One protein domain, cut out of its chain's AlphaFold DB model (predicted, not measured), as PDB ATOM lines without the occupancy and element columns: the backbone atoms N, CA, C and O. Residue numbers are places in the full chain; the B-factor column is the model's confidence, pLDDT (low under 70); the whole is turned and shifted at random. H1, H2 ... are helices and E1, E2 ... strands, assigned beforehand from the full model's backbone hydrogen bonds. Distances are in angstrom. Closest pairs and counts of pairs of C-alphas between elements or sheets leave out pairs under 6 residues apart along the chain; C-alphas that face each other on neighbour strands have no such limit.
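Overview. This is residues 25 to 163 of the 355 residues of a protein of Zetaproteobacteria bacterium CG2_30_59_37 (UniProt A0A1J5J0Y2). You are looking at a twisted wall of five strands with two helices, H1 and H3, packed on one of its faces and set crosswise to each other, while the other face is left bare. The sheet curls round H1; beyond one end of it lie the small hairpin of E4 and E5, of which residues 83 to 88 stick out, and a long unnamed loop, residues 119 to 138. The printed part has 139 residues, with three named helices and seven named strands in the order E1 H1 E2 E3 E4 E5 E6 E7 H2 H3, of mixed class, helices and strands. The large sheet has the order E1 - E7 - E6 - E3 - E2, all antiparallel. The whole is loose, with a radius of gyration of the C-alphas of 18.2 A, and only just flat, spanning 56 by 43 by 24 A.

Along the chain. Find C-alpha 25 at (-29.605, 47.555, -50.097); from there strand E1, residues 25 to 37, runs 30.4 A and bends by 97 degrees at residue 34. Helix H1, residues 40 to 53, follows from C-alpha 40 at (-35.343, 20.533, -48.228) and is 20.2 A long. Next come E2, residues 61 to 65, 13.4 A, and E3, residues 68 to 72, 13.2 A. E4, residues 81 to 84, 9.9 A, and E5, residues 87 to 90, 9.8 A, form the far hairpin. E6, residues 100 to 105, covers 16.2 A, and E7, residues 108 to 118, covers 31.5 A. After residues 119 to 138 you reach the short helix H2, residues 139 to 143, 7.6 A. H3, residues 146 to 162, is 24.6 A long and ends at C-alpha 162, (-22.977, 15.313, -38.999).

Arrangement. Begin at edge strand E1, whose antiparallel neighbour is E7; look for N 29 and O 113, 2.9 A apart. E7 and E6 are a hairpin, with N 102 and O 114 at 2.8 A. E6 and E3 are antiparallel neighbours, with N 71 and O 101 at 2.8 A. E3 and the other edge strand, E2, are a hairpin, with N 63 and O 70 at 2.9 A. H1 and H3 on one face of this sheet make two layers, a sheet with helices on one face. H1 is on the sheet; its closest C-alphas to E6 are those of Ile 40 and Cys 105, 5.8 A. H3 is on it at a height over the sheet of 9.2 A, over E1 and E7, and runs slantwise to the strands, at 38 degrees to E7 on the local plane. The closest C-alphas of E1 and H3 are those of Gly 29 and Pro 147, 5.6 A. H1 touches H3 with residues 46 to 50 alone, about perpendicular at 81 degrees; the closest C-alphas are those of Met 50 and Ala 157, 6.0 A. H2 only grazes the sheet, with residues 140 to 143, and meets H3 only through their link. The hairpin E4 and E5, with N 82 and O 89 at 3.0 A, is apart from H1, H2 and H3. Each O i to N i+4 pair is within hydrogen-bond range in H1 and H3; H2 has 0 of 1, but 2 of 2 O i to N i+3 pairs.

Size, cuts and confidence. The two C-alphas farthest apart, those of His 38 and Gly 85, are 58.3 A from each other. The printed part has no cut. The link from E7 to H2, 20 residues, is long; in it residues 128 to 129 pair with 137 to 138, antiparallel. Residues 77 to 78 likewise pair with 94 to 95. The mean pLDDT of the printed part is 77.3, and residues 76 to 98 and 118 to 142 are under 70.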
ATOM      1  N   LEU A  25     -30.802  48.299 -49.709       74.69
ATOM      2  CA  LEU A  25     -29.605  47.555 -50.097       74.69
ATOM      3  C   LEU A  25     -29.936  46.062 -50.094       74.69
ATOM      4  O   LEU A  25     -30.371  45.516 -49.081       74.69
ATOM      5  N   ILE A  26     -29.729  45.399 -51.233       84.06
ATOM      6  CA  ILE A  26     -30.037  43.979 -51.414       84.06
ATOM      7  C   ILE A  26     -28.797  43.274 -51.948       84.06
ATOM      8  O   ILE A  26     -28.312  43.588 -53.034       84.06
ATOM      9  N   PHE A  27     -28.330  42.275 -51.205       88.69
ATOM     10  CA  PHE A  27     -27.224  41.406 -51.590       88.69
ATOM     11  C   PHE A  27     -27.707  39.961 -51.616       88.69
ATOM     12  O   PHE A  27     -28.457  39.531 -50.740       88.69
ATOM     13  N   SER A  28     -27.303  39.187 -52.621       93.12
ATOM     14  CA  SER A  28     -27.726  37.791 -52.722       93.12
ATOM     15  C   SER A  28     -26.674  36.898 -53.354       93.12
ATOM     16  O   SER A  28     -26.001  37.315 -54.291       93.12
ATOM     17  N   GLY A  29     -26.613  35.653 -52.894       94.75
ATOM     18  CA  GLY A  29     -25.803  34.584 -53.468       94.75
ATOM     19  C   GLY A  29     -26.598  33.281 -53.517       94.75
ATOM     20  O   GLY A  29     -27.511  33.074 -52.716       94.75
ATOM     21  N   THR A  30     -26.287  32.417 -54.480       97.50
ATOM     22  CA  THR A  30     -26.809  31.042 -54.527       97.50
ATOM     23  C   THR A  30     -25.627  30.097 -54.401       97.50
ATOM     24  O   THR A  30     -24.633  30.265 -55.106       97.50
ATOM     25  N   TYR A  31     -25.724  29.150 -53.475       97.75
ATOM     26  CA  TYR A  31     -24.634  28.256 -53.114       97.75
ATOM     27  C   TYR A  31     -25.137  26.827 -53.063       97.75
ATOM     28  O   TYR A  31     -26.189  26.561 -52.489       97.75
ATOM     29  N   HIS A  32     -24.360  25.921 -53.634       97.56
ATOM     30  CA  HIS A  32     -24.715  24.518 -53.699       97.56
ATOM     31  C   HIS A  32     -24.173  23.755 -52.484       97.56
ATOM     32  O   HIS A  32     -22.981  23.841 -52.167       97.56
ATOM     33  N   PHE A  33     -25.040  22.990 -51.822       96.12
ATOM     34  CA  PHE A  33     -24.701  22.141 -50.685       96.12
ATOM     35  C   PHE A  33     -25.182  20.715 -50.931       96.12
ATOM     36  O   PHE A  33     -26.366  20.405 -50.806       96.12
ATOM     37  N   LYS A  34     -24.229  19.810 -51.159       94.38
ATOM     38  CA  LYS A  34     -24.510  18.386 -51.373       94.38
ATOM     39  C   LYS A  34     -25.332  17.746 -50.243       94.38
ATOM     40  O   LYS A  34     -26.135  16.856 -50.487       94.38
ATOM     41  N   ALA A  35     -25.157  18.216 -49.005       91.69
ATOM     42  CA  ALA A  35     -25.891  17.722 -47.837       91.69
ATOM     43  C   ALA A  35     -27.415  17.948 -47.908       91.69
ATOM     44  O   ALA A  35     -28.143  17.358 -47.114       91.69
ATOM     45  N   PHE A  36     -27.894  18.801 -48.820       94.62
ATOM     46  CA  PHE A  36     -29.308  19.153 -48.969       94.62
ATOM     47  C   PHE A  36     -29.938  18.629 -50.264       94.62
ATOM     48  O   PHE A  36     -31.119  18.885 -50.511       94.62
ATOM     49  N   GLU A  37     -29.185  17.898 -51.091       93.44
ATOM     50  CA  GLU A  37     -29.727  17.274 -52.300       93.44
ATOM     51  C   GLU A  37     -30.919  16.375 -51.944       93.44
ATOM     52  O   GLU A  37     -30.836  15.500 -51.085       93.44
ATOM     53  N   HIS A  38     -32.048  16.616 -52.612       91.44
ATOM     54  CA  HIS A  38     -33.318  15.912 -52.432       91.44
ATOM     55  C   HIS A  38     -33.953  16.014 -51.031       91.44
ATOM     56  O   HIS A  38     -34.963  15.352 -50.785       91.44
ATOM     57  N   ASP A  39     -33.445  16.876 -50.141       92.12
ATOM     58  CA  ASP A  39     -33.943  17.003 -48.767       92.12
ATOM     59  C   ASP A  39     -33.981  18.460 -48.263       92.12
ATOM     60  O   ASP A  39     -33.160  18.937 -47.471       92.12
ATOM     61  N   ILE A  40     -35.027  19.172 -48.691       93.56
ATOM     62  CA  ILE A  40     -35.343  20.533 -48.228       93.56
ATOM     63  C   ILE A  40     -35.598  20.564 -46.710       93.56
ATOM     64  O   ILE A  40     -35.305  21.569 -46.054       93.56
ATOM     65  N   ALA A  41     -36.144  19.488 -46.135       92.88
ATOM     66  CA  ALA A  41     -36.466  19.445 -44.713       92.88
ATOM     67  C   ALA A  41     -35.189  19.479 -43.865       92.88
ATOM     68  O   ALA A  41     -35.124  20.247 -42.903       92.88
ATOM     69  N   THR A  42     -34.162  18.726 -44.262       92.69
ATOM     70  CA  THR A  42     -32.839  18.762 -43.629       92.69
ATOM     71  C   THR A  42     -32.218  20.155 -43.714       92.69
ATOM     72  O   THR A  42     -31.770  20.668 -42.688       92.69
ATOM     73  N   CYS A  43     -32.293  20.832 -44.867       95.50
ATOM     74  CA  CYS A  43     -31.833  22.222 -44.998       95.50
ATOM     75  C   CYS A  43     -32.500  23.154 -43.970       95.50
ATOM     76  O   CYS A  43     -31.820  23.804 -43.176       95.50
ATOM     77  N   LEU A  44     -33.836  23.171 -43.901       95.75
ATOM     78  CA  LEU A  44     -34.567  24.020 -42.951       95.75
ATOM     79  C   LEU A  44     -34.277  23.668 -41.486       95.75
ATOM     80  O   LEU A  44     -34.272  24.550 -40.628       95.75
ATOM     81  N   GLN A  45     -34.043  22.392 -41.185       93.00
ATOM     82  CA  GLN A  45     -33.667  21.954 -39.846       93.00
ATOM     83  C   GLN A  45     -32.274  22.449 -39.437       93.00
ATOM     84  O   GLN A  45     -32.121  22.918 -38.309       93.00
ATOM     85  N   VAL A  46     -31.284  22.376 -40.337       94.06
ATOM     86  CA  VAL A  46     -29.944  22.944 -40.108       94.06
ATOM     87  C   VAL A  46     -30.057  24.446 -39.859       94.06
ATOM     88  O   VAL A  46     -29.514  24.950 -38.881       94.06
ATOM     89  N   LEU A  47     -30.832  25.161 -40.682       94.69
ATOM     90  CA  LEU A  47     -31.009  26.608 -40.541       94.69
ATOM     91  C   LEU A  47     -31.677  27.009 -39.220       94.69
ATOM     92  O   LEU A  47     -31.260  27.989 -38.605       94.69
ATOM     93  N   ARG A  48     -32.678  26.250 -38.749       93.06
ATOM     94  CA  ARG A  48     -33.273  26.480 -37.421       93.06
ATOM     95  C   ARG A  48     -32.248  26.312 -36.307       93.06
ATOM     96  O   ARG A  48     -32.146  27.182 -35.454       93.06
ATOM     97  N   ARG A  49     -31.450  25.245 -36.339       90.38
ATOM     98  CA  ARG A  49     -30.414  25.014 -35.320       90.38
ATOM     99  C   ARG A  49     -29.322  26.076 -35.351       90.38
ATOM    100  O   ARG A  49     -28.904  26.538 -34.295       90.38
ATOM    101  N   MET A  50     -28.887  26.472 -36.547       91.94
ATOM    102  CA  MET A  50     -27.953  27.581 -36.733       91.94
ATOM    103  C   MET A  50     -28.520  28.860 -36.105       91.94
ATOM    104  O   MET A  50     -27.816  29.546 -35.371       91.94
ATOM    105  N   GLN A  51     -29.808  29.143 -36.327       91.94
ATOM    106  CA  GLN A  51     -30.487  30.285 -35.722       91.94
ATOM    107  C   GLN A  51     -30.563  30.184 -34.196       91.94
ATOM    108  O   GLN A  51     -30.325  31.177 -33.530       91.94
ATOM    109  N   GLU A  52     -30.854  29.017 -33.625       87.62
ATOM    110  CA  GLU A  52     -31.009  28.839 -32.174       87.62
ATOM    111  C   GLU A  52     -29.679  28.885 -31.397       87.62
ATOM    112  O   GLU A  52     -29.651  29.324 -30.239       87.62
ATOM    113  N   ASN A  53     -28.581  28.435 -32.016       83.94
ATOM    114  CA  ASN A  53     -27.311  28.187 -31.327       83.94
ATOM    115  C   ASN A  53     -26.202  29.194 -31.651       83.94
ATOM    116  O   ASN A  53     -25.337  29.415 -30.802       83.94
ATOM    117  N   ASP A  54     -26.208  29.824 -32.828       85.44
ATOM    118  CA  ASP A  54     -25.187  30.813 -33.174       85.44
ATOM    119  C   ASP A  54     -25.517  32.178 -32.556       85.44
ATOM    120  O   ASP A  54     -26.612  32.723 -32.725       85.44
ATOM    121  N   TYR A  55     -24.542  32.763 -31.858       76.62
ATOM    122  CA  TYR A  55     -24.676  34.065 -31.202       76.62
ATOM    123  C   TYR A  55     -25.129  35.177 -32.165       76.62
ATOM    124  O   TYR A  55     -25.856  36.084 -31.759       76.62
ATOM    125  N   SER A  56     -24.748  35.084 -33.440       82.81
ATOM    126  CA  SER A  56     -25.056  36.069 -34.481       82.81
ATOM    127  C   SER A  56     -26.533  36.076 -34.884       82.81
ATOM    128  O   SER A  56     -27.042  37.110 -35.316       82.81
ATOM    129  N   TYR A  57     -27.232  34.944 -34.737       86.25
ATOM    130  CA  TYR A  57     -28.597  34.744 -35.247       86.25
ATOM    131  C   TYR A  57     -29.634  34.472 -34.143       86.25
ATOM    132  O   TYR A  57     -30.833  34.646 -34.366       86.25
ATOM    133  N   LYS A  58     -29.194  34.111 -32.931       86.06
ATOM    134  CA  LYS A  58     -30.056  33.717 -31.801       86.06
ATOM    135  C   LYS A  58     -31.092  34.749 -31.374       86.06
ATOM    136  O   LYS A  58     -32.166  34.377 -30.910       86.06
ATOM    137  N   ASN A  59     -30.786  36.030 -31.545       84.06
ATOM    138  CA  ASN A  59     -31.683  37.124 -31.163       84.06
ATOM    139  C   ASN A  59     -32.544  37.643 -32.326       84.06
ATOM    140  O   ASN A  59     -33.276  38.613 -32.142       84.06
ATOM    141  N   LEU A  60     -32.447  37.040 -33.515       87.31
ATOM    142  CA  LEU A  60     -33.302  37.387 -34.647       87.31
ATOM    143  C   LEU A  60     -34.659  36.690 -34.515       87.31
ATOM    144  O   LEU A  60     -34.747  35.518 -34.146       87.31
ATOM    145  N   ASN A  61     -35.724  37.394 -34.883       88.38
ATOM    146  CA  ASN A  61     -37.020  36.782 -35.117       88.38
ATOM    147  C   ASN A  61     -36.906  35.869 -36.331       88.38
ATOM    148  O   ASN A  61     -36.485  36.313 -37.396       88.38
ATOM    149  N   ALA A  62     -37.313  34.612 -36.189       91.44
ATOM    150  CA  ALA A  62     -37.272  33.645 -37.270       91.44
ATOM    151  C   ALA A  62     -38.673  33.144 -37.620       91.44
ATOM    152  O   ALA A  62     -39.492  32.841 -36.753       91.44
ATOM    153  N   SER A  63     -38.943  33.007 -38.915       93.38
ATOM    154  CA  SER A  63     -40.152  32.364 -39.422       93.38
ATOM    155  C   SER A  63     -39.821  31.490 -40.625       93.38
ATOM    156  O   SER A  63     -38.932  31.797 -41.418       93.38
ATOM    157  N   VAL A  64     -40.533  30.373 -40.763       94.81
ATOM    158  CA  VAL A  64     -40.379  29.462 -41.900       94.81
ATOM    159  C   VAL A  64     -41.682  29.434 -42.680       94.81
ATOM    160  O   VAL A  64     -42.745  29.181 -42.114       94.81
ATOM    161  N   LYS A  65     -41.595  29.671 -43.989       94.06
ATOM    162  CA  LYS A  65     -42.722  29.571 -44.915       94.06
ATOM    163  C   LYS A  65     -42.298  28.749 -46.126       94.06
ATOM    164  O   LYS A  65     -41.442  29.176 -46.898       94.06
ATOM    165  N   ALA A  66     -42.925  27.585 -46.297       92.69
ATOM    166  CA  ALA A  66     -42.538  26.597 -47.302       92.69
ATOM    167  C   ALA A  66     -41.033  26.275 -47.209       92.69
ATOM    168  O   ALA A  66     -40.572  25.854 -46.153       92.69
ATOM    169  N   GLN A  67     -40.277  26.504 -48.281       95.12
ATOM    170  CA  GLN A  67     -38.839  26.230 -48.376       95.12
ATOM    171  C   GLN A  67     -37.947  27.435 -48.022       95.12
ATOM    172  O   GLN A  67     -36.744  27.411 -48.273       95.12
ATOM    173  N   THR A  68     -38.528  28.502 -47.465       96.12
ATOM    174  CA  THR A  68     -37.812  29.732 -47.114       96.12
ATOM    175  C   THR A  68     -37.846  29.976 -45.610       96.12
ATOM    176  O   THR A  68     -38.915  30.009 -44.997       96.12
ATOM    177  N   MET A  69     -36.673  30.221 -45.032       95.88
ATOM    178  CA  MET A  69     -36.510  30.784 -43.699       95.88
ATOM    179  C   MET A  69     -36.246  32.288 -43.811       95.88
ATOM    180  O   MET A  69     -35.371  32.719 -44.563       95.88
ATOM    181  N   LEU A  70     -37.025  33.080 -43.083       93.81
ATOM    182  CA  LEU A  70     -36.842  34.517 -42.921       93.81
ATOM    183  C   LEU A  70     -36.356  34.781 -41.497       93.81
ATOM    184  O   LEU A  70     -36.992  34.320 -40.550       93.81
ATOM    185  N   MET A  71     -35.269  35.533 -41.367       92.56
ATOM    186  CA  MET A  71     -34.770  36.055 -40.098       92.56
ATOM    187  C   MET A  71     -34.742  37.584 -40.148       92.56
ATOM    188  O   MET A  71     -34.327  38.144 -41.165       92.56
ATOM    189  N   ASP A  72     -35.168  38.250 -39.076       88.69
ATOM    190  CA  ASP A  72     -35.115  39.707 -38.941       88.69
ATOM    191  C   ASP A  72     -34.803  40.163 -37.515       88.69
ATOM    192  O   ASP A  72     -35.072  39.456 -36.550       88.69
ATOM    193  N   ASP A  73     -34.224  41.350 -37.358       81.50
ATOM    194  CA  ASP A  73     -33.828  41.870 -36.043       81.50
ATOM    195  C   ASP A  73     -34.970  42.540 -35.263       81.50
ATOM    196  O   ASP A  73     -34.769  43.009 -34.142       81.50
ATOM    197  N   GLY A  74     -36.178  42.604 -35.830       73.44
ATOM    198  CA  GLY A  74     -37.337  43.192 -35.168       73.44
ATOM    199  C   GLY A  74     -37.253  44.702 -34.911       73.44
ATOM    200  O   GLY A  74     -38.194  45.252 -34.327       73.44
ATOM    201  N   LYS A  75     -36.160  45.380 -35.290       70.12
ATOM    202  CA  LYS A  75     -35.883  46.745 -34.832       70.12
ATOM    203  C   LYS A  75     -36.793  47.767 -35.506       70.12
ATOM    204  O   LYS A  75     -37.119  47.702 -36.690       70.12
ATOM    205  N   TYR A  76     -37.233  48.734 -34.705       61.03
ATOM    206  CA  TYR A  76     -38.016  49.873 -35.164       61.03
ATOM    207  C   TYR A  76     -37.075  51.035 -35.467       61.03
ATOM    208  O   TYR A  76     -36.406  51.523 -34.556       61.03
ATOM    209  N   TYR A  77     -37.070  51.497 -36.716       60.66
ATOM    210  CA  TYR A  77     -36.307  52.669 -37.117       60.66
ATOM    211  C   TYR A  77     -37.273  53.840 -37.363       60.66
ATOM    212  O   TYR A  77     -38.152  53.778 -38.231       60.66
ATOM    213  N   PRO A  78     -37.188  54.908 -36.561       57.06
ATOM    214  CA  PRO A  78     -38.020  56.092 -36.746       57.06
ATOM    215  C   PRO A  78     -37.709  56.764 -38.091       57.06
ATOM    216  O   PRO A  78     -36.561  56.858 -38.503       57.06
ATOM    217  N   SER A  79     -38.735  57.272 -38.782       53.62
ATOM    218  CA  SER A  79     -38.569  57.820 -40.145       53.62
ATOM    219  C   SER A  79     -37.770  59.127 -40.198       53.62
ATOM    220  O   SER A  79     -37.306  59.519 -41.266       53.62
ATOM    221  N   ARG A  80     -37.633  59.817 -39.058       56.44
ATOM    222  CA  ARG A  80     -36.781  60.996 -38.867       56.44
ATOM    223  C   ARG A  80     -36.317  61.048 -37.420       56.44
ATOM    224  O   ARG A  80     -37.162  61.041 -36.525       56.44
ATOM    225  N   CYS A  81     -35.017  61.175 -37.212       52.94
ATOM    226  CA  CYS A  81     -34.432  61.639 -35.961       52.94
ATOM    227  C   CYS A  81     -33.699  62.946 -36.230       52.94
ATOM    228  O   CYS A  81     -33.143  63.137 -37.310       52.94
ATOM    229  N   PHE A  82     -33.722  63.862 -35.270       54.00
ATOM    230  CA  PHE A  82     -32.826  65.008 -35.289       54.00
ATOM    231  C   PHE A  82     -32.139  65.139 -33.933       54.00
ATOM    232  O   PHE A  82     -32.768  65.025 -32.875       54.00
ATOM    233  N   GLY A  83     -30.829  65.358 -33.982       52.28
ATOM    234  CA  GLY A  83     -30.010  65.630 -32.811       52.28
ATOM    235  C   GLY A  83     -30.107  67.099 -32.411       52.28
ATOM    236  O   GLY A  83     -30.018  67.992 -33.250       52.28
ATOM    237  N   SER A  84     -30.272  67.362 -31.118       50.28
ATOM    238  CA  SER A  84     -30.120  68.693 -30.531       50.28
ATOM    239  C   SER A  84     -29.275  68.575 -29.264       50.28
ATOM    240  O   SER A  84     -29.780  68.233 -28.192       50.28
ATOM    241  N   GLY A  85     -27.975  68.859 -29.381       65.56
ATOM    242  CA  GLY A  85     -27.003  68.618 -28.310       65.56
ATOM    243  C   GLY A  85     -26.770  67.118 -28.091       65.56
ATOM    244  O   GLY A  85     -26.623  66.375 -29.052       65.56
ATOM    245  N   SER A  86     -26.764  66.655 -26.837       59.41
ATOM    246  CA  SER A  86     -26.605  65.231 -26.477       59.41
ATOM    247  C   SER A  86     -27.911  64.422 -26.495       59.41
ATOM    248  O   SER A  86     -27.954  63.307 -25.978       59.41
ATOM    249  N   ARG A  87     -29.000  64.989 -27.027       41.88
ATOM    250  CA  ARG A  87     -30.312  64.336 -27.086       41.88
ATOM    251  C   ARG A  87     -30.769  64.185 -28.521       41.88
ATOM    252  O   ARG A  87     -30.675  65.118 -29.317       41.88
ATOM    253  N   GLU A  88     -31.332  63.022 -28.798       53.12
ATOM    254  CA  GLU A  88     -31.911  62.680 -30.084       53.12
ATOM    255  C   GLU A  88     -33.436  62.642 -29.964       53.12
ATOM    256  O   GLU A  88     -33.994  62.038 -29.043       53.12
ATOM    257  N   PHE A  89     -34.115  63.335 -30.876       55.69
ATOM    258  CA  PHE A  89     -35.570  63.389 -30.933       55.69
ATOM    259  C   PHE A  89     -36.041  62.701 -32.204       55.69
ATOM    260  O   PHE A  89     -35.847  63.199 -33.313       55.69
ATOM    261  N   CYS A  90     -36.674  61.548 -32.027       58.03
ATOM    262  CA  CYS A  90     -37.129  60.709 -33.122       58.03
ATOM    263  C   CYS A  90     -38.651  60.762 -33.288       58.03
ATOM    264  O   CYS A  90     -39.407  60.780 -32.313       58.03
ATOM    265  N   SER A  91     -39.110  60.774 -34.539       57.16
ATOM    266  CA  SER A  91     -40.530  60.766 -34.884       57.16
ATOM    267  C   SER A  91     -41.224  59.483 -34.412       57.16
ATOM    268  O   SER A  91     -40.695  58.379 -34.550       57.16
ATOM    269  N   LYS A  92     -42.467  59.621 -33.926       53.59
ATOM    270  CA  LYS A  92     -43.372  58.483 -33.670       53.59
ATOM    271  C   LYS A  92     -43.907  57.848 -34.955       53.59
ATOM    272  O   LYS A  92     -44.407  56.732 -34.898       53.59
ATOM    273  N   SER A  93     -43.821  58.540 -36.092       48.06
ATOM    274  CA  SER A  93     -43.995  57.918 -37.401       48.06
ATOM    275  C   SER A  93     -42.662  57.309 -37.831       48.06
ATOM    276  O   SER A  93     -41.623  57.970 -37.852       48.06
ATOM    277  N   GLY A  94     -42.671  56.031 -38.160       50.56
ATOM    278  CA  GLY A  94     -41.497  55.280 -38.574       50.56
ATOM    279  C   GLY A  94     -41.931  54.025 -39.295       50.56
ATOM    280  O   GLY A  94     -43.097  53.626 -39.228       50.56
ATOM    281  N   HIS A  95     -40.993  53.419 -40.004       53.78
ATOM    282  CA  HIS A  95     -41.210  52.134 -40.636       53.78
ATOM    283  C   HIS A  95     -40.412  51.106 -39.845       53.78
ATOM    284  O   HIS A  95     -39.308  51.374 -39.379       53.78
ATOM    285  N   ARG A  96     -40.966  49.910 -39.660       52.31
ATOM    286  CA  ARG A  96     -40.130  48.799 -39.215       52.31
ATOM    287  C   ARG A  96     -39.241  48.425 -40.392       52.31
ATOM    288  O   ARG A  96     -39.679  47.733 -41.307       52.31
ATOM    289  N   THR A  97     -38.056  49.008 -40.440       55.09
ATOM    290  CA  THR A  97     -37.090  48.739 -41.492       55.09
ATOM    291  C   THR A  97     -36.123  47.708 -40.936       55.09
ATOM    292  O   THR A  97     -35.329  48.000 -40.054       55.09
ATOM    293  N   TYR A  98     -36.267  46.475 -41.383       64.25
ATOM    294  CA  TYR A  98     -35.574  45.343 -40.794       64.25
ATOM    295  C   TYR A  98     -34.297  45.038 -41.568       64.25
ATOM    296  O   TYR A  98     -34.324  45.040 -42.802       64.25
ATOM    297  N   GLU A  99     -33.222  44.675 -40.874       79.31
ATOM    298  CA  GLU A  99     -32.267  43.766 -41.503       79.31
ATOM    299  C   GLU A  99     -32.970  42.431 -41.716       79.31
ATOM    300  O   GLU A  99     -33.533  41.870 -40.776       79.31
ATOM    301  N   ARG A 100     -32.991  41.940 -42.956       87.62
ATOM    302  CA  ARG A 100     -33.690  40.707 -43.323       87.62
ATOM    303  C   ARG A 100     -32.741  39.739 -43.984       87.62
ATOM    304  O   ARG A 100     -32.124  40.046 -44.999       87.62
ATOM    305  N   ILE A 101     -32.709  38.526 -43.459       92.19
ATOM    306  CA  ILE A 101     -32.030  37.393 -44.070       92.19
ATOM    307  C   ILE A 101     -33.108  36.449 -44.585       92.19
ATOM    308  O   ILE A 101     -33.872  35.881 -43.809       92.19
ATOM    309  N   ARG A 102     -33.191  36.273 -45.903       95.31
ATOM    310  CA  ARG A 102     -34.002  35.227 -46.530       95.31
ATOM    311  C   ARG A 102     -33.098  34.130 -47.046       95.31
ATOM    312  O   ARG A 102     -32.275  34.368 -47.925       95.31
ATOM    313  N   ILE A 103     -33.307  32.923 -46.545       97.44
ATOM    314  CA  ILE A 103     -32.596  31.726 -46.976       97.44
ATOM    315  C   ILE A 103     -33.624  30.780 -47.580       97.44
ATOM    316  O   ILE A 103     -34.580  30.395 -46.913       97.44
ATOM    317  N   THR A 104     -33.476  30.456 -48.861       98.12
ATOM    318  CA  THR A 104     -34.393  29.575 -49.596       98.12
ATOM    319  C   THR A 104     -33.657  28.315 -50.011       98.12
ATOM    320  O   THR A 104     -32.672  28.407 -50.739       98.12
ATOM    321  N   CYS A 105     -34.140  27.168 -49.548       97.69
ATOM    322  CA  CYS A 105     -33.607  25.853 -49.879       97.69
ATOM    323  C   CYS A 105     -34.299  25.303 -51.134       97.69
ATOM    324  O   CYS A 105     -35.515  25.448 -51.282       97.69
ATOM    325  N   TYR A 106     -33.542  24.640 -52.001       97.31
ATOM    326  CA  TYR A 106     -34.034  23.976 -53.205       97.31
ATOM    327  C   TYR A 106     -33.723  22.476 -53.167       97.31
ATOM    328  O   TYR A 106     -32.819  22.021 -52.471       97.31
ATOM    329  N   SER A 107     -34.516  21.683 -53.890       94.88
ATOM    330  CA  SER A 107     -34.418  20.214 -53.894       94.88
ATOM    331  C   SER A 107     -33.191  19.669 -54.626       94.88
ATOM    332  O   SER A 107     -32.897  18.486 -54.521       94.88
ATOM    333  N   ASP A 108     -32.512  20.500 -55.405       95.75
ATOM    334  CA  ASP A 108     -31.243  20.205 -56.073       95.75
ATOM    335  C   ASP A 108     -30.027  20.484 -55.172       95.75
ATOM    336  O   ASP A 108     -28.899  20.336 -55.620       95.75
ATOM    337  N   GLY A 109     -30.241  20.864 -53.908       94.38
ATOM    338  CA  GLY A 109     -29.175  21.192 -52.961       94.38
ATOM    339  C   GLY A 109     -28.742  22.659 -52.998       94.38
ATOM    340  O   GLY A 109     -27.905  23.065 -52.187       94.38
ATOM    341  N   ASP A 110     -29.316  23.480 -53.882       97.75
ATOM    342  CA  ASP A 110     -29.022  24.906 -53.905       97.75
ATOM    343  C   ASP A 110     -29.686  25.636 -52.735       97.75
ATOM    344  O   ASP A 110     -30.825  25.383 -52.333       97.75
ATOM    345  N   VAL A 111     -28.964  26.611 -52.195       98.00
ATOM    346  CA  VAL A 111     -29.434  27.505 -51.144       98.00
ATOM    347  C   VAL A 111     -29.222  28.937 -51.600       98.00
ATOM    348  O   VAL A 111     -28.094  29.402 -51.776       98.00
ATOM    349  N   ARG A 112     -30.326  29.663 -51.781       98.00
ATOM    350  CA  ARG A 112     -30.299  31.089 -52.105       98.00
ATOM    351  C   ARG A 112     -30.380  31.914 -50.837       98.00
ATOM    352  O   ARG A 112     -31.390  31.879 -50.136       98.00
ATOM    353  N   ILE A 113     -29.342  32.699 -50.595       97.38
ATOM    354  CA  ILE A 113     -29.227  33.622 -49.474       97.38
ATOM    355  C   ILE A 113     -29.449  35.028 -50.013       97.38
ATOM    356  O   ILE A 113     -28.810  35.437 -50.982       97.38
ATOM    357  N   ARG A 114     -30.360  35.770 -49.394       94.50
ATOM    358  CA  ARG A 114     -30.656  37.163 -49.716       94.50
ATOM    359  C   ARG A 114     -30.662  37.979 -48.433       94.50
ATOM    360  O   ARG A 114     -31.487  37.739 -47.558       94.50
ATOM    361  N   TYR A 115     -29.736  38.921 -48.343       90.12
ATOM    362  CA  TYR A 115     -29.603  39.881 -47.259       90.12
ATOM    363  C   TYR A 115     -30.169  41.223 -47.728       90.12
ATOM    364  O   TYR A 115     -29.753  41.743 -48.764       90.12
ATOM    365  N   GLU A 116     -31.143  41.752 -46.999       86.19
ATOM    366  CA  GLU A 116     -31.780  43.038 -47.273       86.19
ATOM    367  C   GLU A 116     -31.586  43.955 -46.072       86.19
ATOM    368  O   GLU A 116     -31.767  43.533 -44.928       86.19
ATOM    369  N   ARG A 117     -31.224  45.208 -46.332       77.81
ATOM    370  CA  ARG A 117     -31.065  46.223 -45.300       77.81
ATOM    371  C   ARG A 117     -31.556  47.579 -45.802       77.81
ATOM    372  O   ARG A 117     -31.308  47.922 -46.959       77.81
ATOM    373  N   PRO A 118     -32.193  48.388 -44.949       69.81
ATOM    374  CA  PRO A 118     -32.571  49.752 -45.299       69.81
ATOM    375  C   PRO A 118     -31.315  50.586 -45.563       69.81
ATOM    376  O   PRO A 118     -30.330  50.464 -44.833       69.81
ATOM    377  N   ARG A 119     -31.322  51.433 -46.593       63.19
ATOM    378  CA  ARG A 119     -30.247  52.415 -46.752       63.19
ATOM    379  C   ARG A 119     -30.419  53.476 -45.665       63.19
ATOM    380  O   ARG A 119     -31.479  54.089 -45.560       63.19
ATOM    381  N   ASP A 120     -29.407  53.628 -44.819       57.84
ATOM    382  CA  ASP A 120     -29.401  54.656 -43.786       57.84
ATOM    383  C   ASP A 120     -28.986  55.992 -44.411       57.84
ATOM    384  O   ASP A 120     -27.803  56.295 -44.565       57.84
ATOM    385  N   ASP A 121     -29.977  56.782 -44.819       50.62
ATOM    386  CA  ASP A 121     -29.744  58.100 -45.409       50.62
ATOM    387  C   ASP A 121     -29.241  59.123 -44.362       50.62
ATOM    388  O   ASP A 121     -28.808  60.210 -44.739       50.62
ATOM    389  N   SER A 122     -29.263  58.797 -43.058       47.81
ATOM    390  CA  SER A 122     -28.753  59.672 -41.989       47.81
ATOM    391  C   SER A 122     -27.234  59.574 -41.780       47.81
ATOM    392  O   SER A 122     -26.650  60.453 -41.153       47.81
ATOM    393  N   VAL A 123     -26.590  58.559 -42.370       47.38
ATOM    394  CA  VAL A 123     -25.134  58.301 -42.303       47.38
ATOM    395  C   VAL A 123     -24.467  58.497 -43.682       47.38
ATOM    396  O   VAL A 123     -23.272  58.268 -43.867       47.38
ATOM    397  N   ALA A 124     -25.236  58.956 -44.677       44.69
ATOM    398  CA  ALA A 124     -24.854  58.983 -46.090       44.69
ATOM    399  C   ALA A 124     -23.649  59.881 -46.439       44.69
ATOM    400  O   ALA A 124     -23.068  59.699 -47.509       44.69
ATOM    401  N   GLU A 125     -23.247  60.814 -45.571       46.28
ATOM    402  CA  GLU A 125     -22.076  61.672 -45.815       46.28
ATOM    403  C   GLU A 125     -20.790  61.205 -45.107       46.28
ATOM    404  O   GLU A 125     -19.706  61.574 -45.553       46.28
ATOM    405  N   GLU A 126     -20.859  60.353 -44.074       47.81
ATOM    406  CA  GLU A 126     -19.669  59.982 -43.276       47.81
ATOM    407  C   GLU A 126     -19.105  58.580 -43.578       47.81
ATOM    408  O   GLU A 126     -17.946  58.308 -43.270       47.81
ATOM    409  N   ASP A 127     -19.864  57.700 -44.239       49.56
ATOM    410  CA  ASP A 127     -19.506  56.277 -44.355       49.56
ATOM    411  C   ASP A 127     -18.794  55.871 -45.661       49.56
ATOM    412  O   ASP A 127     -18.495  54.696 -45.875       49.56
ATOM    413  N   CYS A 128     -18.487  56.818 -46.550       54.22
ATOM    414  CA  CYS A 128     -17.653  56.575 -47.728       54.22
ATOM    415  C   CYS A 128     -16.367  57.400 -47.627       54.22
ATOM    416  O   CYS A 128     -16.362  58.601 -47.893       54.22
ATOM    417  N   MET A 129     -15.244  56.762 -47.282       44.53
ATOM    418  CA  MET A 129     -13.956  57.457 -47.294       44.53
ATOM    419  C   MET A 129     -13.490  57.662 -48.740       44.53
ATOM    420  O   MET A 129     -13.010  56.736 -49.396       44.53
ATOM    421  N   VAL A 130     -13.588  58.895 -49.236       45.69
ATOM    422  CA  VAL A 130     -12.947  59.306 -50.491       45.69
ATOM    423  C   VAL A 130     -11.532  59.792 -50.172       45.69
ATOM    424  O   VAL A 130     -11.335  60.926 -49.739       45.69
ATOM    425  N   LYS A 131     -10.518  58.950 -50.394       39.06
ATOM    426  CA  LYS A 131      -9.126  59.418 -50.495       39.06
ATOM    427  C   LYS A 131      -8.821  59.730 -51.958       39.06
ATOM    428  O   LYS A 131      -9.041  58.891 -52.827       39.06
ATOM    429  N   SER A 132      -8.320  60.938 -52.230       33.56
ATOM    430  CA  SER A 132      -7.933  61.368 -53.581       33.56
ATOM    431  C   SER A 132      -6.986  60.344 -54.225       33.56
ATOM    432  O   SER A 132      -5.930  60.045 -53.669       33.56
ATOM    433  N   GLY A 133      -7.387  59.781 -55.370       45.62
ATOM    434  CA  GLY A 133      -6.615  58.782 -56.118       45.62
ATOM    435  C   GLY A 133      -6.889  57.307 -55.779       45.62
ATOM    436  O   GLY A 133      -6.239  56.444 -56.364       45.62
ATOM    437  N   GLN A 134      -7.837  56.989 -54.888       42.12
ATOM    438  CA  GLN A 134      -8.273  55.612 -54.595       42.12
ATOM    439  C   GLN A 134      -9.767  55.408 -54.919       42.12
ATOM    440  O   GLN A 134     -10.526  56.381 -54.891       42.12
ATOM    441  N   PRO A 135     -10.216  54.171 -55.225       43.97
ATOM    442  CA  PRO A 135     -11.640  53.880 -55.361       43.97
ATOM    443  C   PRO A 135     -12.361  54.200 -54.049       43.97
ATOM    444  O   PRO A 135     -11.882  53.837 -52.974       43.97
ATOM    445  N   THR A 136     -13.504  54.875 -54.135       44.09
ATOM    446  CA  THR A 136     -14.366  55.143 -52.981       44.09
ATOM    447  C   THR A 136     -14.853  53.819 -52.395       44.09
ATOM    448  O   THR A 136     -15.554  53.077 -53.078       44.09
ATOM    449  N   ILE A 137     -14.475  53.521 -51.151       46.38
ATOM    450  CA  ILE A 137     -15.005  52.382 -50.393       46.38
ATOM    451  C   ILE A 137     -16.089  52.935 -49.479       46.38
ATOM    452  O   ILE A 137     -15.810  53.779 -48.624       46.38
ATOM    453  N   CYS A 138     -17.318  52.482 -49.687       52.03
ATOM    454  CA  CYS A 138     -18.444  52.829 -48.834       52.03
ATOM    455  C   CYS A 138     -18.640  51.743 -47.777       52.03
ATOM    456  O   CYS A 138     -18.435  50.565 -48.055       52.03
ATOM    457  N   ASN A 139     -19.116  52.090 -46.584       53.41
ATOM    458  CA  ASN A 139     -19.434  51.110 -45.543       53.41
ATOM    459  C   ASN A 139     -20.516  50.113 -46.013       53.41
ATOM    460  O   ASN A 139     -20.580  48.985 -45.532       53.41
ATOM    461  N   SER A 140     -21.296  50.459 -47.050       56.59
ATOM    462  CA  SER A 140     -22.173  49.530 -47.778       56.59
ATOM    463  C   SER A 140     -21.439  48.343 -48.423       56.59
ATOM    464  O   SER A 140     -22.038  47.281 -48.576       56.59
ATOM    465  N   ASP A 141     -20.161  48.492 -48.787       58.88
ATOM    466  CA  ASP A 141     -19.340  47.407 -49.337       58.88
ATOM    467  C   ASP A 141     -18.977  46.366 -48.269       58.88
ATOM    468  O   ASP A 141     -18.828  45.196 -48.609       58.88
ATOM    469  N   SER A 142     -18.959  46.735 -46.978       64.12
ATOM    470  CA  SER A 142     -18.747  45.782 -45.871       64.12
ATOM    471  C   SER A 142     -19.863  44.732 -45.758       64.12
ATOM    472  O   SER A 142     -19.667  43.658 -45.187       64.12
ATOM    473  N   TYR A 143     -21.037  45.017 -46.333       72.69
ATOM    474  CA  TYR A 143     -22.189  44.116 -46.338       72.69
ATOM    475  C   TYR A 143     -22.290  43.271 -47.612       72.69
ATOM    476  O   TYR A 143     -23.102  42.342 -47.655       72.69
ATOM    477  N   ARG A 144     -21.466  43.549 -48.632       76.56
ATOM    478  CA  ARG A 144     -21.484  42.815 -49.905       76.56
ATOM    479  C   ARG A 144     -21.196  41.328 -49.710       76.56
ATOM    480  O   ARG A 144     -21.839  40.501 -50.352       76.56
ATOM    481  N   ASP A 145     -20.324  41.007 -48.760       85.25
ATOM    482  CA  ASP A 145     -19.869  39.641 -48.487       85.25
ATOM    483  C   ASP A 145     -20.765  38.904 -47.475       85.25
ATOM    484  O   ASP A 145     -20.514  37.749 -47.122       85.25
ATOM    485  N   LYS A 146     -21.859  39.530 -47.008       89.19
ATOM    486  CA  LYS A 146     -22.796  38.901 -46.062       89.19
ATOM    487  C   LYS A 146     -23.350  37.560 -46.556       89.19
ATOM    488  O   LYS A 146     -23.354  36.629 -45.751       89.19
ATOM    489  N   PRO A 147     -23.778  37.398 -47.826       93.00
ATOM    490  CA  PRO A 147     -24.222  36.096 -48.318       93.00
ATOM    491  C   PRO A 147     -23.145  35.010 -48.201       93.00
ATOM    492  O   PRO A 147     -23.469  33.875 -47.860       93.00
ATOM    493  N   GLU A 148     -21.873  35.355 -48.413       92.75
ATOM    494  CA  GLU A 148     -20.761  34.411 -48.307       92.75
ATOM    495  C   GLU A 148     -20.440  34.062 -46.849       92.75
ATOM    496  O   GLU A 148     -20.255  32.888 -46.522       92.75
ATOM    497  N   SER A 149     -20.471  35.048 -45.947       91.62
ATOM    498  CA  SER A 149     -20.361  34.807 -44.501       91.62
ATOM    499  C   SER A 149     -21.447  33.845 -44.014       91.62
ATOM    500  O   SER A 149     -21.136  32.848 -43.366       91.62
ATOM    501  N   ILE A 150     -22.710  34.088 -44.385       93.81
ATOM    502  CA  ILE A 150     -23.837  33.219 -44.013       93.81
ATOM    503  C   ILE A 150     -23.663  31.826 -44.633       93.81
ATOM    504  O   ILE A 150     -23.929  30.821 -43.981       93.81
ATOM    505  N   ARG A 151     -23.174  31.730 -45.875       95.25
ATOM    506  CA  ARG A 151     -22.847  30.441 -46.503       95.25
ATOM    507  C   ARG A 151     -21.825  29.652 -45.684       95.25
ATOM    508  O   ARG A 151     -21.979  28.439 -45.547       95.25
ATOM    509  N   ASN A 152     -20.796  30.308 -45.152       94.81
ATOM    510  CA  ASN A 152     -19.784  29.651 -44.324       94.81
ATOM    511  C   ASN A 152     -20.363  29.200 -42.973       94.81
ATOM    512  O   ASN A 152     -20.035  28.107 -42.513       94.81
ATOM    513  N   ASP A 153     -21.277  29.975 -42.387       94.56
ATOM    514  CA  ASP A 153     -21.997  29.570 -41.173       94.56
ATOM    515  C   ASP A 153     -22.896  28.351 -41.412       94.56
ATOM    516  O   ASP A 153     -22.879  27.413 -40.616       94.56
ATOM    517  N   ILE A 154     -23.602  28.298 -42.547       94.81
ATOM    518  CA  ILE A 154     -24.384  27.117 -42.946       94.81
ATOM    519  C   ILE A 154     -23.464  25.906 -43.131       94.81
ATOM    520  O   ILE A 154     -23.770  24.824 -42.637       94.81
ATOM    521  N   ALA A 155     -22.322  26.072 -43.808       94.50
ATOM    522  CA  ALA A 155     -21.354  24.991 -44.003       94.50
ATOM    523  C   ALA A 155     -20.830  24.438 -42.668       94.50
ATOM    524  O   ALA A 155     -20.731  23.223 -42.497       94.50
ATOM    525  N   ARG A 156     -20.541  25.322 -41.708       91.94
ATOM    526  CA  ARG A 156     -20.137  24.949 -40.348       91.94
ATOM    527  C   ARG A 156     -21.250  24.200 -39.615       91.94
ATOM    528  O   ARG A 156     -20.986  23.130 -39.076       91.94
ATOM    529  N   ALA A 157     -22.486  24.695 -39.669       91.12
ATOM    530  CA  ALA A 157     -23.637  24.040 -39.048       91.12
ATOM    531  C   ALA A 157     -23.900  22.631 -39.619       91.12
ATOM    532  O   ALA A 157     -24.256  21.722 -38.872       91.12
ATOM    533  N   ILE A 158     -23.677  22.419 -40.924       92.44
ATOM    534  CA  ILE A 158     -23.759  21.088 -41.551       92.44
ATOM    535  C   ILE A 158     -22.729  20.127 -40.942       92.44
ATOM    536  O   ILE A 158     -23.074  18.990 -40.615       92.44
ATOM    537  N   GLU A 159     -21.474  20.559 -40.787       88.38
ATOM    538  CA  GLU A 159     -20.425  19.695 -40.230       88.38
ATOM    539  C   GLU A 159     -20.662  19.402 -38.740       88.38
ATOM    540  O   GLU A 159     -20.441  18.279 -38.288       88.38
ATOM    541  N   GLU A 160     -21.179  20.371 -37.982       84.31
ATOM    542  CA  GLU A 160     -21.597  20.163 -36.592       84.31
ATOM    543  C   GLU A 160     -22.736  19.134 -36.491       84.31
ATOM    544  O   GLU A 160     -22.712  18.247 -35.632       84.31
ATOM    545  N   ASP A 161     -23.712  19.193 -37.401       84.38
ATOM    546  CA  ASP A 161     -24.849  18.274 -37.404       84.38
ATOM    547  C   ASP A 161     -24.488  16.836 -37.762       84.38
ATOM    548  O   ASP A 161     -25.088  15.902 -37.226       84.38
ATOM    549  N   LYS A 162     -23.482  16.640 -38.616       80.06
ATOM    550  CA  LYS A 162     -22.977  15.313 -38.999       80.06
ATOM    551  C   LYS A 162     -22.560  14.467 -37.794       80.06
ATOM    552  O   LYS A 162     -22.646  13.241 -37.843       80.06
ATOM    553  N   HIS A 163     -22.121  15.119 -36.723       78.06
ATOM    554  CA  HIS A 163     -21.685  14.474 -35.490       78.06
ATOM    555  C   HIS A 163     -22.664  14.675 -34.328       78.06
ATOM    556  O   HIS A 163     -22.392  14.243 -33.202       78.06
TER     557      HIS A 163